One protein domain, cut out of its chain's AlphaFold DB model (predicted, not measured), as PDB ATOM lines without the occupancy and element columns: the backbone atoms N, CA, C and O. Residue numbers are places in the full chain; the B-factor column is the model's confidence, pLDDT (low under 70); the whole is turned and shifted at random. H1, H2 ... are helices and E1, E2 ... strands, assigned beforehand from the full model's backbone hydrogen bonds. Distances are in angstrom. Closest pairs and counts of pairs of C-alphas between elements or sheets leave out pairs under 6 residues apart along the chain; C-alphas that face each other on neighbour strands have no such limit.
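This is residues 25 to 112 of the 587 residues of an uncharacterized protein of Chloroflexi bacterium ADurb.Bin222 (UniProt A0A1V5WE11). One twisted sheet of four strands has three helices, H2, H3 and H4, over one face and no named helix over the other. H2 stands up from the sheet, touching short H1, which is not on the sheet; H3 and H4 cover other parts of the same face. The printed part has 88 residues, with four named helices and four named strands in the order H1 E1 H2 E2 H3 H4 E3 E4. The sheet is mixed, in the order E1 E2 E4 E3, and the class is mixed, helices and strands. The whole is compact, with a radius of gyration of the C-alphas of 11.8 A, and rounded, spanning 31 by 26 by 20 A.

H1, residues 31 to 34, touches H2, residues 52 to 63, with the C-alphas of Ala 31 and Ala 57 closest at 4.4 A; H2 touches H1 with residues 56 to 61 alone. E1, residues 39 to 43, is an edge strand, parallel to E2, residues 67 to 72, at 16 degrees; N 40 and O 67 are 2.9 A apart, within hydrogen-bond range. E1, H2 and E2 form a strand-helix-strand unit, two parallel neighbour strands with a helix between, and its crossover is right-handed. H2 lies over E2 and E4, residues 105 to 111, and its line rises 49 degrees out of the local plane. H3, residues 76 to 81, lies only just over E1 and E2, with 3 of its C-alphas falling on each. H4, residues 85 to 93, lies over E4 at a height over the sheet of 9.5 A, slantwise to the strands at 47 degrees to E4 on the local plane; it only just misses lying over E2, on which 2 of its C-alphas fall. H2, H3 and H4 share the same face, making two layers, helices on one face of a sheet. H3 and H4 are close but not clearly touching, with the C-alphas of Leu 80 and Gln 88 closest at 6.0 A. E4 is parallel to E2, with N 70 and O 108 2.8 A apart, and forms an antiparallel hairpin with E3, residues 99 to 102, with N 107 and O 100 2.7 A apart. Every O i to N i+4 pair is within hydrogen-bond range in H2, H3 and H4; H1 is too short for such a pair.

H1 begins at C-alpha 31, (134.288, 91.132, 4.803). E1 is 13.1 A long, H2 16.7 A, E2 16.3 A and H4 12.1 A from first to last C-alpha. E4 is 20.4 A long and ends at C-alpha 111, (154.840, 92.147, -13.184).

The C-alphas farthest apart, those of Met 32 and Pro 74, are 32.6 A apart. The printed part has no cut, and no link is long. Mean pLDDT of the printed part is 74.9; residues 71 to 75 and 93 to 112 are under 70.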
ATOM      1  N   GLY A  25     135.844  80.374  -6.045       75.81
ATOM      2  CA  GLY A  25     134.573  80.124  -5.357       75.81
ATOM      3  C   GLY A  25     134.725  79.936  -3.844       75.81
ATOM      4  O   GLY A  25     133.760  80.083  -3.102       75.81
ATOM      5  N   THR A  26     135.945  79.666  -3.377       80.38
ATOM      6  CA  THR A  26     136.266  79.504  -1.953       80.38
ATOM      7  C   THR A  26     136.520  80.824  -1.221       80.38
ATOM      8  O   THR A  26     136.692  80.817  -0.001       80.38
ATOM      9  N   LEU A  27     136.536  81.957  -1.935       85.69
ATOM     10  CA  LEU A  27     136.732  83.263  -1.317       85.69
ATOM     11  C   LEU A  27     135.532  83.651  -0.439       85.69
ATOM     12  O   LEU A  27     134.385  83.462  -0.859       85.69
ATOM     13  N   PRO A  28     135.762  84.223   0.759       88.38
ATOM     14  CA  PRO A  28     134.669  84.567   1.654       88.38
ATOM     15  C   PRO A  28     133.736  85.640   1.079       88.38
ATOM     16  O   PRO A  28     134.177  86.687   0.605       88.38
ATOM     17  N   GLU A  29     132.427  85.420   1.204       90.38
ATOM     18  CA  GLU A  29     131.390  86.361   0.748       90.38
ATOM     19  C   GLU A  29     131.098  87.491   1.753       90.38
ATOM     20  O   GLU A  29     130.247  88.340   1.509       90.38
ATOM     21  N   THR A  30     131.778  87.509   2.905       85.81
ATOM     22  CA  THR A  30     131.593  88.528   3.952       85.81
ATOM     23  C   THR A  30     132.936  89.102   4.384       85.81
ATOM     24  O   THR A  30     133.867  88.351   4.655       85.81
ATOM     25  N   ALA A  31     133.034  90.432   4.491       76.38
ATOM     26  CA  ALA A  31     134.288  91.132   4.803       76.38
ATOM     27  C   ALA A  31     134.930  90.684   6.131       76.38
ATOM     28  O   ALA A  31     136.145  90.575   6.222       76.38
ATOM     29  N   MET A  32     134.123  90.348   7.144       75.31
ATOM     30  CA  MET A  32     134.615  89.860   8.443       75.31
ATOM     31  C   MET A  32     135.374  88.531   8.354       75.31
ATOM     32  O   MET A  32     136.233  88.258   9.183       75.31
ATOM     33  N   ALA A  33     135.064  87.689   7.368       81.81
ATOM     34  CA  ALA A  33     135.756  86.418   7.179       81.81
ATOM     35  C   ALA A  33     137.141  86.583   6.522       81.81
ATOM     36  O   ALA A  33     137.886  85.611   6.434       81.81
ATOM     37  N   TRP A  34     137.492  87.803   6.098       82.88
ATOM     38  CA  TRP A  34     138.811  88.161   5.574       82.88
ATOM     39  C   TRP A  34     139.791  88.647   6.652       82.88
ATOM     40  O   TRP A  34     140.939  88.932   6.331       82.88
ATOM     41  N   ASP A  35     139.382  88.710   7.925       78.38
ATOM     42  CA  ASP A  35     140.203  89.214   9.044       78.38
ATOM     43  C   ASP A  35     141.487  88.389   9.289       78.38
ATOM     44  O   ASP A  35     142.437  88.853   9.909       78.38
ATOM     45  N   SER A  36     141.542  87.157   8.773       75.00
ATOM     46  CA  SER A  36     142.730  86.294   8.814       75.00
ATOM     47  C   SER A  36     143.666  86.449   7.607       75.00
ATOM     48  O   SER A  36     144.684  85.759   7.540       75.00
ATOM     49  N   VAL A  37     143.321  87.309   6.642       78.94
ATOM     50  CA  VAL A  37     144.057  87.515   5.390       78.94
ATOM     51  C   VAL A  37     144.687  88.905   5.394       78.94
ATOM     52  O   VAL A  37     143.996  89.910   5.242       78.94
ATOM     53  N   ASP A  38     146.015  88.952   5.508       71.94
ATOM     54  CA  ASP A  38     146.780  90.204   5.440       71.94
ATOM     55  C   ASP A  38     146.946  90.693   3.988       71.94
ATOM     56  O   ASP A  38     146.761  91.871   3.681       71.94
ATOM     57  N   VAL A  39     147.275  89.769   3.074       78.81
ATOM     58  CA  VAL A  39     147.580  90.062   1.665       78.81
ATOM     59  C   VAL A  39     146.900  89.047   0.746       78.81
ATOM     60  O   VAL A  39     147.027  87.838   0.945       78.81
ATOM     61  N   LEU A  40     146.239  89.531  -0.309       84.12
ATOM     62  CA  LEU A  40     145.702  88.719  -1.403       84.12
ATOM     63  C   LEU A  40     146.491  89.002  -2.683       84.12
ATOM     64  O   LEU A  40     146.553  90.143  -3.135       84.12
ATOM     65  N   ILE A  41     147.065  87.961  -3.288       82.62
ATOM     66  CA  ILE A  41     147.813  88.058  -4.547       82.62
ATOM     67  C   ILE A  41     147.010  87.371  -5.654       82.62
ATOM     68  O   ILE A  41     146.680  86.193  -5.540       82.62
ATOM     69  N   LEU A  42     146.721  88.097  -6.733       83.25
ATOM     70  CA  LEU A  42     146.048  87.577  -7.923       83.25
ATOM     71  C   LEU A  42     147.023  87.566  -9.102       83.25
ATOM     72  O   LEU A  42     147.556  88.609  -9.469       83.25
ATOM     73  N   HIS A  43     147.228  86.403  -9.717       77.44
ATOM     74  CA  HIS A  43     148.095  86.245 -10.885       77.44
ATOM     75  C   HIS A  43     147.377  85.445 -11.971       77.44
ATOM     76  O   HIS A  43     147.106  84.264 -11.780       77.44
ATOM     77  N   GLU A  44     147.036  86.106 -13.079       70.50
ATOM     78  CA  GLU A  44     146.389  85.501 -14.259       70.50
ATOM     79  C   GLU A  44     145.121  84.678 -13.978       70.50
ATOM     80  O   GLU A  44     144.733  83.809 -14.756       70.50
ATOM     81  N   VAL A  45     144.429  84.976 -12.878       79.88
ATOM     82  CA  VAL A  45     143.164  84.324 -12.537       79.88
ATOM     83  C   VAL A  45     142.004  85.112 -13.139       79.88
ATOM     84  O   VAL A  45     141.959  86.334 -12.999       79.88
ATOM     85  N   ALA A  46     141.047  84.434 -13.774       81.81
ATOM     86  CA  ALA A  46     139.831  85.053 -14.297       81.81
ATOM     87  C   ALA A  46     138.860  85.406 -13.157       81.81
ATOM     88  O   ALA A  46     138.098  84.566 -12.678       81.81
ATOM     89  N   THR A  47     138.853  86.669 -12.730       86.38
ATOM     90  CA  THR A  47     137.996  87.141 -11.625       86.38
ATOM     91  C   THR A  47     136.531  87.292 -12.023       86.38
ATOM     92  O   THR A  47     135.683  87.534 -11.170       86.38
ATOM     93  N   SER A  48     136.189  87.105 -13.302       82.62
ATOM     94  CA  SER A  48     134.804  87.128 -13.791       82.62
ATOM     95  C   SER A  48     133.908  86.061 -13.151       82.62
ATOM     96  O   SER A  48     132.690  86.160 -13.254       82.62
ATOM     97  N   ALA A  49     134.497  85.044 -12.515       83.00
ATOM     98  CA  ALA A  49     133.778  84.008 -11.779       83.00
ATOM     99  C   ALA A  49     133.341  84.431 -10.359       83.00
ATOM    100  O   ALA A  49     132.594  83.691  -9.725       83.00
ATOM    101  N   LEU A  50     133.789  85.588  -9.850       87.31
ATOM    102  CA  LEU A  50     133.438  86.059  -8.505       87.31
ATOM    103  C   LEU A  50     131.963  86.452  -8.404       87.31
ATOM    104  O   LEU A  50     131.454  87.203  -9.242       87.31
ATOM    105  N   THR A  51     131.301  86.016  -7.330       89.94
ATOM    106  CA  THR A  51     129.926  86.429  -7.024       89.94
ATOM    107  C   THR A  51     129.879  87.910  -6.634       89.94
ATOM    108  O   THR A  51     130.871  88.497  -6.198       89.94
ATOM    109  N   ALA A  52     128.707  88.541  -6.762       88.06
ATOM    110  CA  ALA A  52     128.529  89.936  -6.351       88.06
ATOM    111  C   ALA A  52     128.862  90.147  -4.859       88.06
ATOM    112  O   ALA A  52     129.485  91.146  -4.506       88.06
ATOM    113  N   ALA A  53     128.523  89.173  -4.005       87.25
ATOM    114  CA  ALA A  53     128.835  89.210  -2.580       87.25
ATOM    115  C   ALA A  53     130.351  89.121  -2.317       87.25
ATOM    116  O   ALA A  53     130.880  89.874  -1.505       87.25
ATOM    117  N   GLN A  54     131.080  88.275  -3.056       91.62
ATOM    118  CA  GLN A  54     132.546  88.200  -2.969       91.62
ATOM    119  C   GLN A  54     133.225  89.491  -3.432       91.62
ATOM    120  O   GLN A  54     134.191  89.937  -2.814       91.62
ATOM    121  N   GLN A  55     132.725  90.115  -4.501       90.44
ATOM    122  CA  GLN A  55     133.246  91.396  -4.985       90.44
ATOM    123  C   GLN A  55     133.057  92.509  -3.945       90.44
ATOM    124  O   GLN A  55     133.987  93.275  -3.684       90.44
ATOM    125  N   GLU A  56     131.880  92.588  -3.324       89.06
ATOM    126  CA  GLU A  56     131.590  93.570  -2.277       89.06
ATOM    127  C   GLU A  56     132.427  93.321  -1.015       89.06
ATOM    128  O   GLU A  56     133.017  94.258  -0.474       89.06
ATOM    129  N   ALA A  57     132.571  92.060  -0.597       90.06
ATOM    130  CA  ALA A  57     133.424  91.676   0.524       90.06
ATOM    131  C   ALA A  57     134.900  92.020   0.280       90.06
ATOM    132  O   ALA A  57     135.546  92.574   1.168       90.06
ATOM    133  N   LEU A  58     135.414  91.762  -0.928       89.75
ATOM    134  CA  LEU A  58     136.777  92.115  -1.324       89.75
ATOM    135  C   LEU A  58     136.990  93.634  -1.292       89.75
ATOM    136  O   LEU A  58     137.988  94.110  -0.757       89.75
ATOM    137  N   TRP A  59     136.045  94.406  -1.835       89.12
ATOM    138  CA  TRP A  59     136.113  95.867  -1.793       89.12
ATOM    139  C   TRP A  59     136.079  96.400  -0.356       89.12
ATOM    140  O   TRP A  59     136.865  97.282  -0.005       89.12
ATOM    141  N   ALA A  60     135.205  95.859   0.492       87.38
ATOM    142  CA  ALA A  60     135.109  96.243   1.895       87.38
ATOM    143  C   ALA A  60     136.390  95.899   2.673       87.38
ATOM    144  O   ALA A  60     136.886  96.742   3.414       87.38
ATOM    145  N   TRP A  61     136.968  94.713   2.462       90.50
ATOM    146  CA  TRP A  61     138.226  94.304   3.092       90.50
ATOM    147  C   TRP A  61     139.401  95.209   2.694       90.50
ATOM    148  O   TRP A  61     140.119  95.683   3.574       90.50
ATOM    149  N   VAL A  62     139.552  95.545   1.404       88.69
ATOM    150  CA  VAL A  62     140.578  96.513   0.968       88.69
ATOM    151  C   VAL A  62     140.362  97.867   1.653       88.69
ATOM    152  O   VAL A  62     141.303  98.439   2.185       88.69
ATOM    153  N   ASN A  63     139.128  98.373   1.736       82.19
ATOM    154  CA  ASN A  63     138.882  99.654   2.416       82.19
ATOM    155  C   ASN A  63     139.173  99.623   3.925       82.19
ATOM    156  O   ASN A  63     139.500 100.667   4.493       82.19
ATOM    157  N   LEU A  64     139.063  98.454   4.562       81.12
ATOM    158  CA  LEU A  64     139.285  98.250   5.995       81.12
ATOM    159  C   LEU A  64     140.753  97.981   6.370       81.12
ATOM    160  O   LEU A  64     141.037  97.815   7.553       81.12
ATOM    161  N   GLY A  65     141.682  97.981   5.408       77.50
ATOM    162  CA  GLY A  65     143.119  97.812   5.672       77.50
ATOM    163  C   GLY A  65     143.781  96.640   4.949       77.50
ATOM    164  O   GLY A  65     144.990  96.471   5.072       77.50
ATOM    165  N   GLY A  66     143.026  95.847   4.186       80.31
ATOM    166  CA  GLY A  66     143.559  94.721   3.420       80.31
ATOM    167  C   GLY A  66     144.505  95.135   2.290       80.31
ATOM    168  O   GLY A  66     144.377  96.220   1.712       80.31
ATOM    169  N   HIS A  67     145.449  94.255   1.940       81.25
ATOM    170  CA  HIS A  67     146.413  94.495   0.862       81.25
ATOM    171  C   HIS A  67     146.152  93.599  -0.355       81.25
ATOM    172  O   HIS A  67     146.395  92.395  -0.329       81.25
ATOM    173  N   LEU A  68     145.707  94.187  -1.465       84.19
ATOM    174  CA  LEU A  68     145.501  93.485  -2.733       84.19
ATOM    175  C   LEU A  68     146.665  93.728  -3.706       84.19
ATOM    176  O   LEU A  68     146.947  94.864  -4.077       84.19
ATOM    177  N   THR A  69     147.287  92.652  -4.186       80.69
ATOM    178  CA  THR A  69     148.337  92.688  -5.212       80.69
ATOM    179  C   THR A  69     147.870  91.992  -6.490       80.69
ATOM    180  O   THR A  69     147.472  90.830  -6.454       80.69
ATOM    181  N   VAL A  70     147.957  92.676  -7.632       80.12
ATOM    182  CA  VAL A  70     147.710  92.094  -8.961       80.12
ATOM    183  C   VAL A  70     149.029  91.939  -9.699       80.12
ATOM    184  O   VAL A  70     149.748  92.913  -9.919       80.12
ATOM    185  N   VAL A  71     149.333  90.706 -10.092       69.62
ATOM    186  CA  VAL A  71     150.535  90.357 -10.843       69.62
ATOM    187  C   VAL A  71     150.208  90.307 -12.333       69.62
ATOM    188  O   VAL A  71     149.439  89.460 -12.787       69.62
ATOM    189  N   GLU A  72     150.812  91.212 -13.091       59.03
ATOM    190  CA  GLU A  72     150.678  91.337 -14.525       59.03
ATOM    191  C   GLU A  72     151.368  90.210 -15.285       59.03
ATOM    192  O   GLU A  72     152.526  89.868 -15.034       59.03
ATOM    193  N   GLY A  73     150.647  89.732 -16.288       57.75
ATOM    194  CA  GLY A  73     151.091  88.879 -17.380       57.75
ATOM    195  C   GLY A  73     150.073  88.920 -18.533       57.75
ATOM    196  O   GLY A  73     149.136  89.734 -18.505       57.75
ATOM    197  N   PRO A  74     150.215  88.079 -19.568       50.41
ATOM    198  CA  PRO A  74     149.224  87.922 -20.637       50.41
ATOM    199  C   PRO A  74     147.757  87.816 -20.162       50.41
ATOM    200  O   PRO A  74     146.854  88.288 -20.856       50.41
ATOM    201  N   GLY A  75     147.505  87.257 -18.971       64.75
ATOM    202  CA  GLY A  75     146.166  87.100 -18.380       64.75
ATOM    203  C   GLY A  75     145.587  88.319 -17.635       64.75
ATOM    204  O   GLY A  75     144.441  88.262 -17.187       64.75
ATOM    205  N   THR A  76     146.317  89.435 -17.507       71.31
ATOM    206  CA  THR A  76     145.941  90.575 -16.627       71.31
ATOM    207  C   THR A  76     144.548  91.139 -16.904       71.31
ATOM    208  O   THR A  76     143.807  91.456 -15.974       71.31
ATOM    209  N   ALA A  77     144.161  91.251 -18.177       73.69
ATOM    210  CA  ALA A  77     142.850  91.780 -18.553       73.69
ATOM    211  C   ALA A  77     141.699  90.940 -17.966       73.69
ATOM    212  O   ALA A  77     140.688  91.493 -17.538       73.69
ATOM    213  N   GLN A  78     141.878  89.618 -17.879       80.69
ATOM    214  CA  GLN A  78     140.897  88.695 -17.303       80.69
ATOM    215  C   GLN A  78     140.855  88.797 -15.772       80.69
ATOM    216  O   GLN A  78     139.789  88.663 -15.171       80.69
ATOM    217  N   THR A  79     141.997  89.087 -15.142       83.31
ATOM    218  CA  THR A  79     142.096  89.337 -13.698       83.31
ATOM    219  C   THR A  79     141.476  90.661 -13.280       83.31
ATOM    220  O   THR A  79     140.890  90.736 -12.205       83.31
ATOM    221  N   LEU A  80     141.536  91.697 -14.117       83.81
ATOM    222  CA  LEU A  80     140.898  92.980 -13.817       83.81
ATOM    223  C   LEU A  80     139.390  92.968 -14.101       83.81
ATOM    224  O   LEU A  80     138.639  93.600 -13.365       83.81
ATOM    225  N   ALA A  81     138.933  92.237 -15.122       83.25
ATOM    226  CA  ALA A  81     137.557  92.313 -15.621       83.25
ATOM    227  C   ALA A  81     136.461  92.012 -14.579       83.25
ATOM    228  O   ALA A  81     135.382  92.599 -14.658       83.25
ATOM    229  N   GLY A  82     136.717  91.120 -13.616       80.88
ATOM    230  CA  GLY A  82     135.751  90.729 -12.583       80.88
ATOM    231  C   GLY A  82     135.959  91.371 -11.211       80.88
ATOM    232  O   GLY A  82     135.269  91.007 -10.263       80.88
ATOM    233  N   LEU A  83     136.892  92.319 -11.076       89.31
ATOM    234  CA  LEU A  83     137.057  93.073  -9.830       89.31
ATOM    235  C   LEU A  83     135.989  94.173  -9.689       89.31
ATOM    236  O   LEU A  83     135.474  94.666 -10.690       89.31
ATOM    237  N   PRO A  84     135.685  94.641  -8.468       88.44
ATOM    238  CA  PRO A  84     134.875  95.839  -8.246       88.44
ATOM    239  C   PRO A  84     135.359  97.036  -9.077       88.44
ATOM    240  O   PRO A  84     136.556  97.319  -9.112       88.44
ATOM    241  N   ARG A  85     134.443  97.797  -9.698       84.00
ATOM    242  CA  ARG A  85     134.796  98.930 -10.587       84.00
ATOM    243  C   ARG A  85     135.751  99.943  -9.953       84.00
ATOM    244  O   ARG A  85     136.633 100.446 -10.639       84.00
ATOM    245  N   ALA A  86     135.597 100.224  -8.660       81.00
ATOM    246  CA  ALA A  86     136.493 101.123  -7.937       81.00
ATOM    247  C   ALA A  86     137.934 100.579  -7.877       81.00
ATOM    248  O   ALA A  86     138.881 101.329  -8.094       81.00
ATOM    249  N   LEU A  87     138.099  99.268  -7.661       85.38
ATOM    250  CA  LEU A  87     139.407  98.606  -7.689       85.38
ATOM    251  C   LEU A  87     139.966  98.544  -9.108       85.38
ATOM    252  O   LEU A  87     141.150  98.793  -9.292       85.38
ATOM    253  N   GLN A  88     139.126  98.286 -10.116       86.81
ATOM    254  CA  GLN A  88     139.552  98.325 -11.517       86.81
ATOM    255  C   GLN A  88     140.107  99.697 -11.895       86.81
ATOM    256  O   GLN A  88     141.179  99.778 -12.480       86.81
ATOM    257  N   GLN A  89     139.399 100.774 -11.547       81.12
ATOM    258  CA  GLN A  89     139.829 102.143 -11.836       81.12
ATOM    259  C   GLN A  89     141.115 102.497 -11.085       81.12
ATOM    260  O   GLN A  89     142.036 103.039 -11.690       81.12
ATOM    261  N   ALA A  90     141.205 102.139  -9.801       75.94
ATOM    262  CA  ALA A  90     142.394 102.385  -8.993       75.94
ATOM    263  C   ALA A  90     143.618 101.608  -9.508       75.94
ATOM    264  O   ALA A  90     144.689 102.185  -9.648       75.94
ATOM    265  N   LEU A  91     143.458 100.327  -9.856       73.94
ATOM    266  CA  LEU A  91     144.530  99.491 -10.403       73.94
ATOM    267  C   LEU A  91     144.905  99.890 -11.833       73.94
ATOM    268  O   LEU A  91     146.081  99.847 -12.177       73.94
ATOM    269  N   ALA A  92     143.940 100.301 -12.659       72.44
ATOM    270  CA  ALA A  92     144.200 100.793 -14.011       72.44
ATOM    271  C   ALA A  92     144.980 102.113 -14.000       72.44
ATOM    272  O   ALA A  92     145.835 102.313 -14.859       72.44
ATOM    273  N   ALA A  93     144.710 102.979 -13.018       62.62
ATOM    274  CA  ALA A  93     145.458 104.209 -12.787       62.62
ATOM    275  C   ALA A  93     146.814 103.974 -12.094       62.62
ATOM    276  O   ALA A  93     147.651 104.874 -12.095       62.62
ATOM    277  N   LEU A  94     147.039 102.787 -11.515       51.91
ATOM    278  CA  LEU A  94     148.272 102.421 -10.824       51.91
ATOM    279  C   LEU A  94     149.308 101.871 -11.822       51.91
ATOM    280  O   LEU A  94     149.050 100.837 -12.454       51.91
ATOM    281  N   PRO A  95     150.482 102.509 -11.965       46.72
ATOM    282  CA  PRO A  95     151.556 101.971 -12.788       46.72
ATOM    283  C   PRO A  95     152.099 100.649 -12.235       46.72
ATOM    284  O   PRO A  95     152.028 100.350 -11.043       46.72
ATOM    285  N   VAL A  96     152.668  99.845 -13.125       50.06
ATOM    286  CA  VAL A  96     153.253  98.541 -12.797       50.06
ATOM    287  C   VAL A  96     154.514  98.733 -11.950       50.06
ATOM    288  O   VAL A  96     155.338  99.592 -12.252       50.06
ATOM    289  N   GLY A  97     154.663  97.939 -10.894       41.09
ATOM    290  CA  GLY A  97     155.709  98.060  -9.875       41.09
ATOM    291  C   GLY A  97     155.379  99.033  -8.735       41.09
ATOM    292  O   GLY A  97     156.220  99.226  -7.864       41.09
ATOM    293  N   MET A  98     154.190  99.649  -8.723       40.38
ATOM    294  CA  MET A  98     153.797 100.635  -7.708       40.38
ATOM    295  C   MET A  98     152.766 100.093  -6.719       40.38
ATOM    296  O   MET A  98     152.004  99.162  -7.011       40.38
ATOM    297  N   THR A  99     152.722 100.728  -5.548       46.22
ATOM    298  CA  THR A  99     151.689 100.535  -4.531       46.22
ATOM    299  C   THR A  99     150.912 101.839  -4.325       46.22
ATOM    300  O   THR A  99     151.467 102.929  -4.451       46.22
ATOM    301  N   SER A 100     149.609 101.757  -4.059       45.03
ATOM    302  CA  SER A 100     148.772 102.915  -3.730       45.03
ATOM    303  C   SER A 100     147.841 102.606  -2.570       45.03
ATOM    304  O   SER A 100     147.390 101.478  -2.400       45.03
ATOM    305  N   SER A 101     147.537 103.614  -1.757       58.78
ATOM    306  CA  SER A 101     146.535 103.491  -0.700       58.78
ATOM    307  C   SER A 101     145.130 103.694  -1.269       58.78
ATOM    308  O   SER A 101     144.882 104.700  -1.941       58.78
ATOM    309  N   LEU A 102     144.196 102.796  -0.953       61.47
ATOM    310  CA  LEU A 102     142.767 102.974  -1.215       61.47
ATOM    311  C   LEU A 102     141.994 102.810   0.099       61.47
ATOM    312  O   LEU A 102     141.897 101.712   0.642       61.47
ATOM    313  N   GLY A 103     141.450 103.914   0.620       68.44
ATOM    314  CA  GLY A 103     140.910 103.932   1.980       68.44
ATOM    315  C   GLY A 103     142.035 103.738   2.999       68.44
ATOM    316  O   GLY A 103     142.999 104.502   2.989       68.44
ATOM    317  N   VAL A 104     141.914 102.723   3.861       63.69
ATOM    318  CA  VAL A 104     142.957 102.333   4.831       63.69
ATOM    319  C   VAL A 104     143.856 101.208   4.289       63.69
ATOM    320  O   VAL A 104     144.917 100.953   4.852       63.69
ATOM    321  N   GLY A 105     143.465 100.531   3.205       65.69
ATOM    322  CA  GLY A 105     144.229  99.419   2.637       65.69
ATOM    323  C   GLY A 105     145.156  99.802   1.496       65.69
ATOM    324  O   GLY A 105     145.262 100.961   1.087       65.69
ATOM    325  N   THR A 106     145.833  98.781   0.973       62.06
ATOM    326  CA  THR A 106     146.904  98.928  -0.018       62.06
ATOM    327  C   THR A 106     146.571  98.161  -1.290       62.06
ATOM    328  O   THR A 106     146.141  97.010  -1.258       62.06
ATOM    329  N   LEU A 107     146.800  98.795  -2.432       63.12
ATOM    330  CA  LEU A 107     146.781  98.184  -3.750       63.12
ATOM    331  C   LEU A 107     148.198  98.110  -4.286       63.12
ATOM    332  O   LEU A 107     149.013  98.997  -4.050       63.12
ATOM    333  N   SER A 108     148.523  97.047  -5.005       60.69
ATOM    334  CA  SER A 108     149.823  96.900  -5.654       60.69
ATOM    335  C   SER A 108     149.668  96.254  -7.012       60.69
ATOM    336  O   SER A 108     148.885  95.319  -7.181       60.69
ATOM    337  N   ARG A 109     150.430  96.746  -7.983       60.66
ATOM    338  CA  ARG A 109     150.495  96.169  -9.322       60.66
ATOM    339  C   ARG A 109     151.932  95.757  -9.570       60.66
ATOM    340  O   ARG A 109     152.817  96.589  -9.473       60.66
ATOM    341  N   VAL A 110     152.183  94.486  -9.847       53.25
ATOM    342  CA  VAL A 110     153.538  93.919  -9.999       53.25
ATOM    343  C   VAL A 110     153.586  93.165 -11.319       53.25
ATOM    344  O   VAL A 110     152.543  92.727 -11.762       53.25
ATOM    345  N   ARG A 111     154.731  92.995 -11.981       49.88
ATOM    346  CA  ARG A 111     154.840  92.147 -13.184       49.88
ATOM    347  C   ARG A 111     155.454  90.798 -12.817       49.88
ATOM    348  O   ARG A 111     156.457  90.778 -12.113       49.88
ATOM    349  N   ALA A 112     154.873  89.687 -13.279       41.78
ATOM    350  CA  ALA A 112     155.522  88.379 -13.177       41.78
ATOM    351  C   ALA A 112     156.666  88.315 -14.190       41.78
ATOM    352  O   ALA A 112     156.443  88.443 -15.395       41.78
TER     353      ALA A 112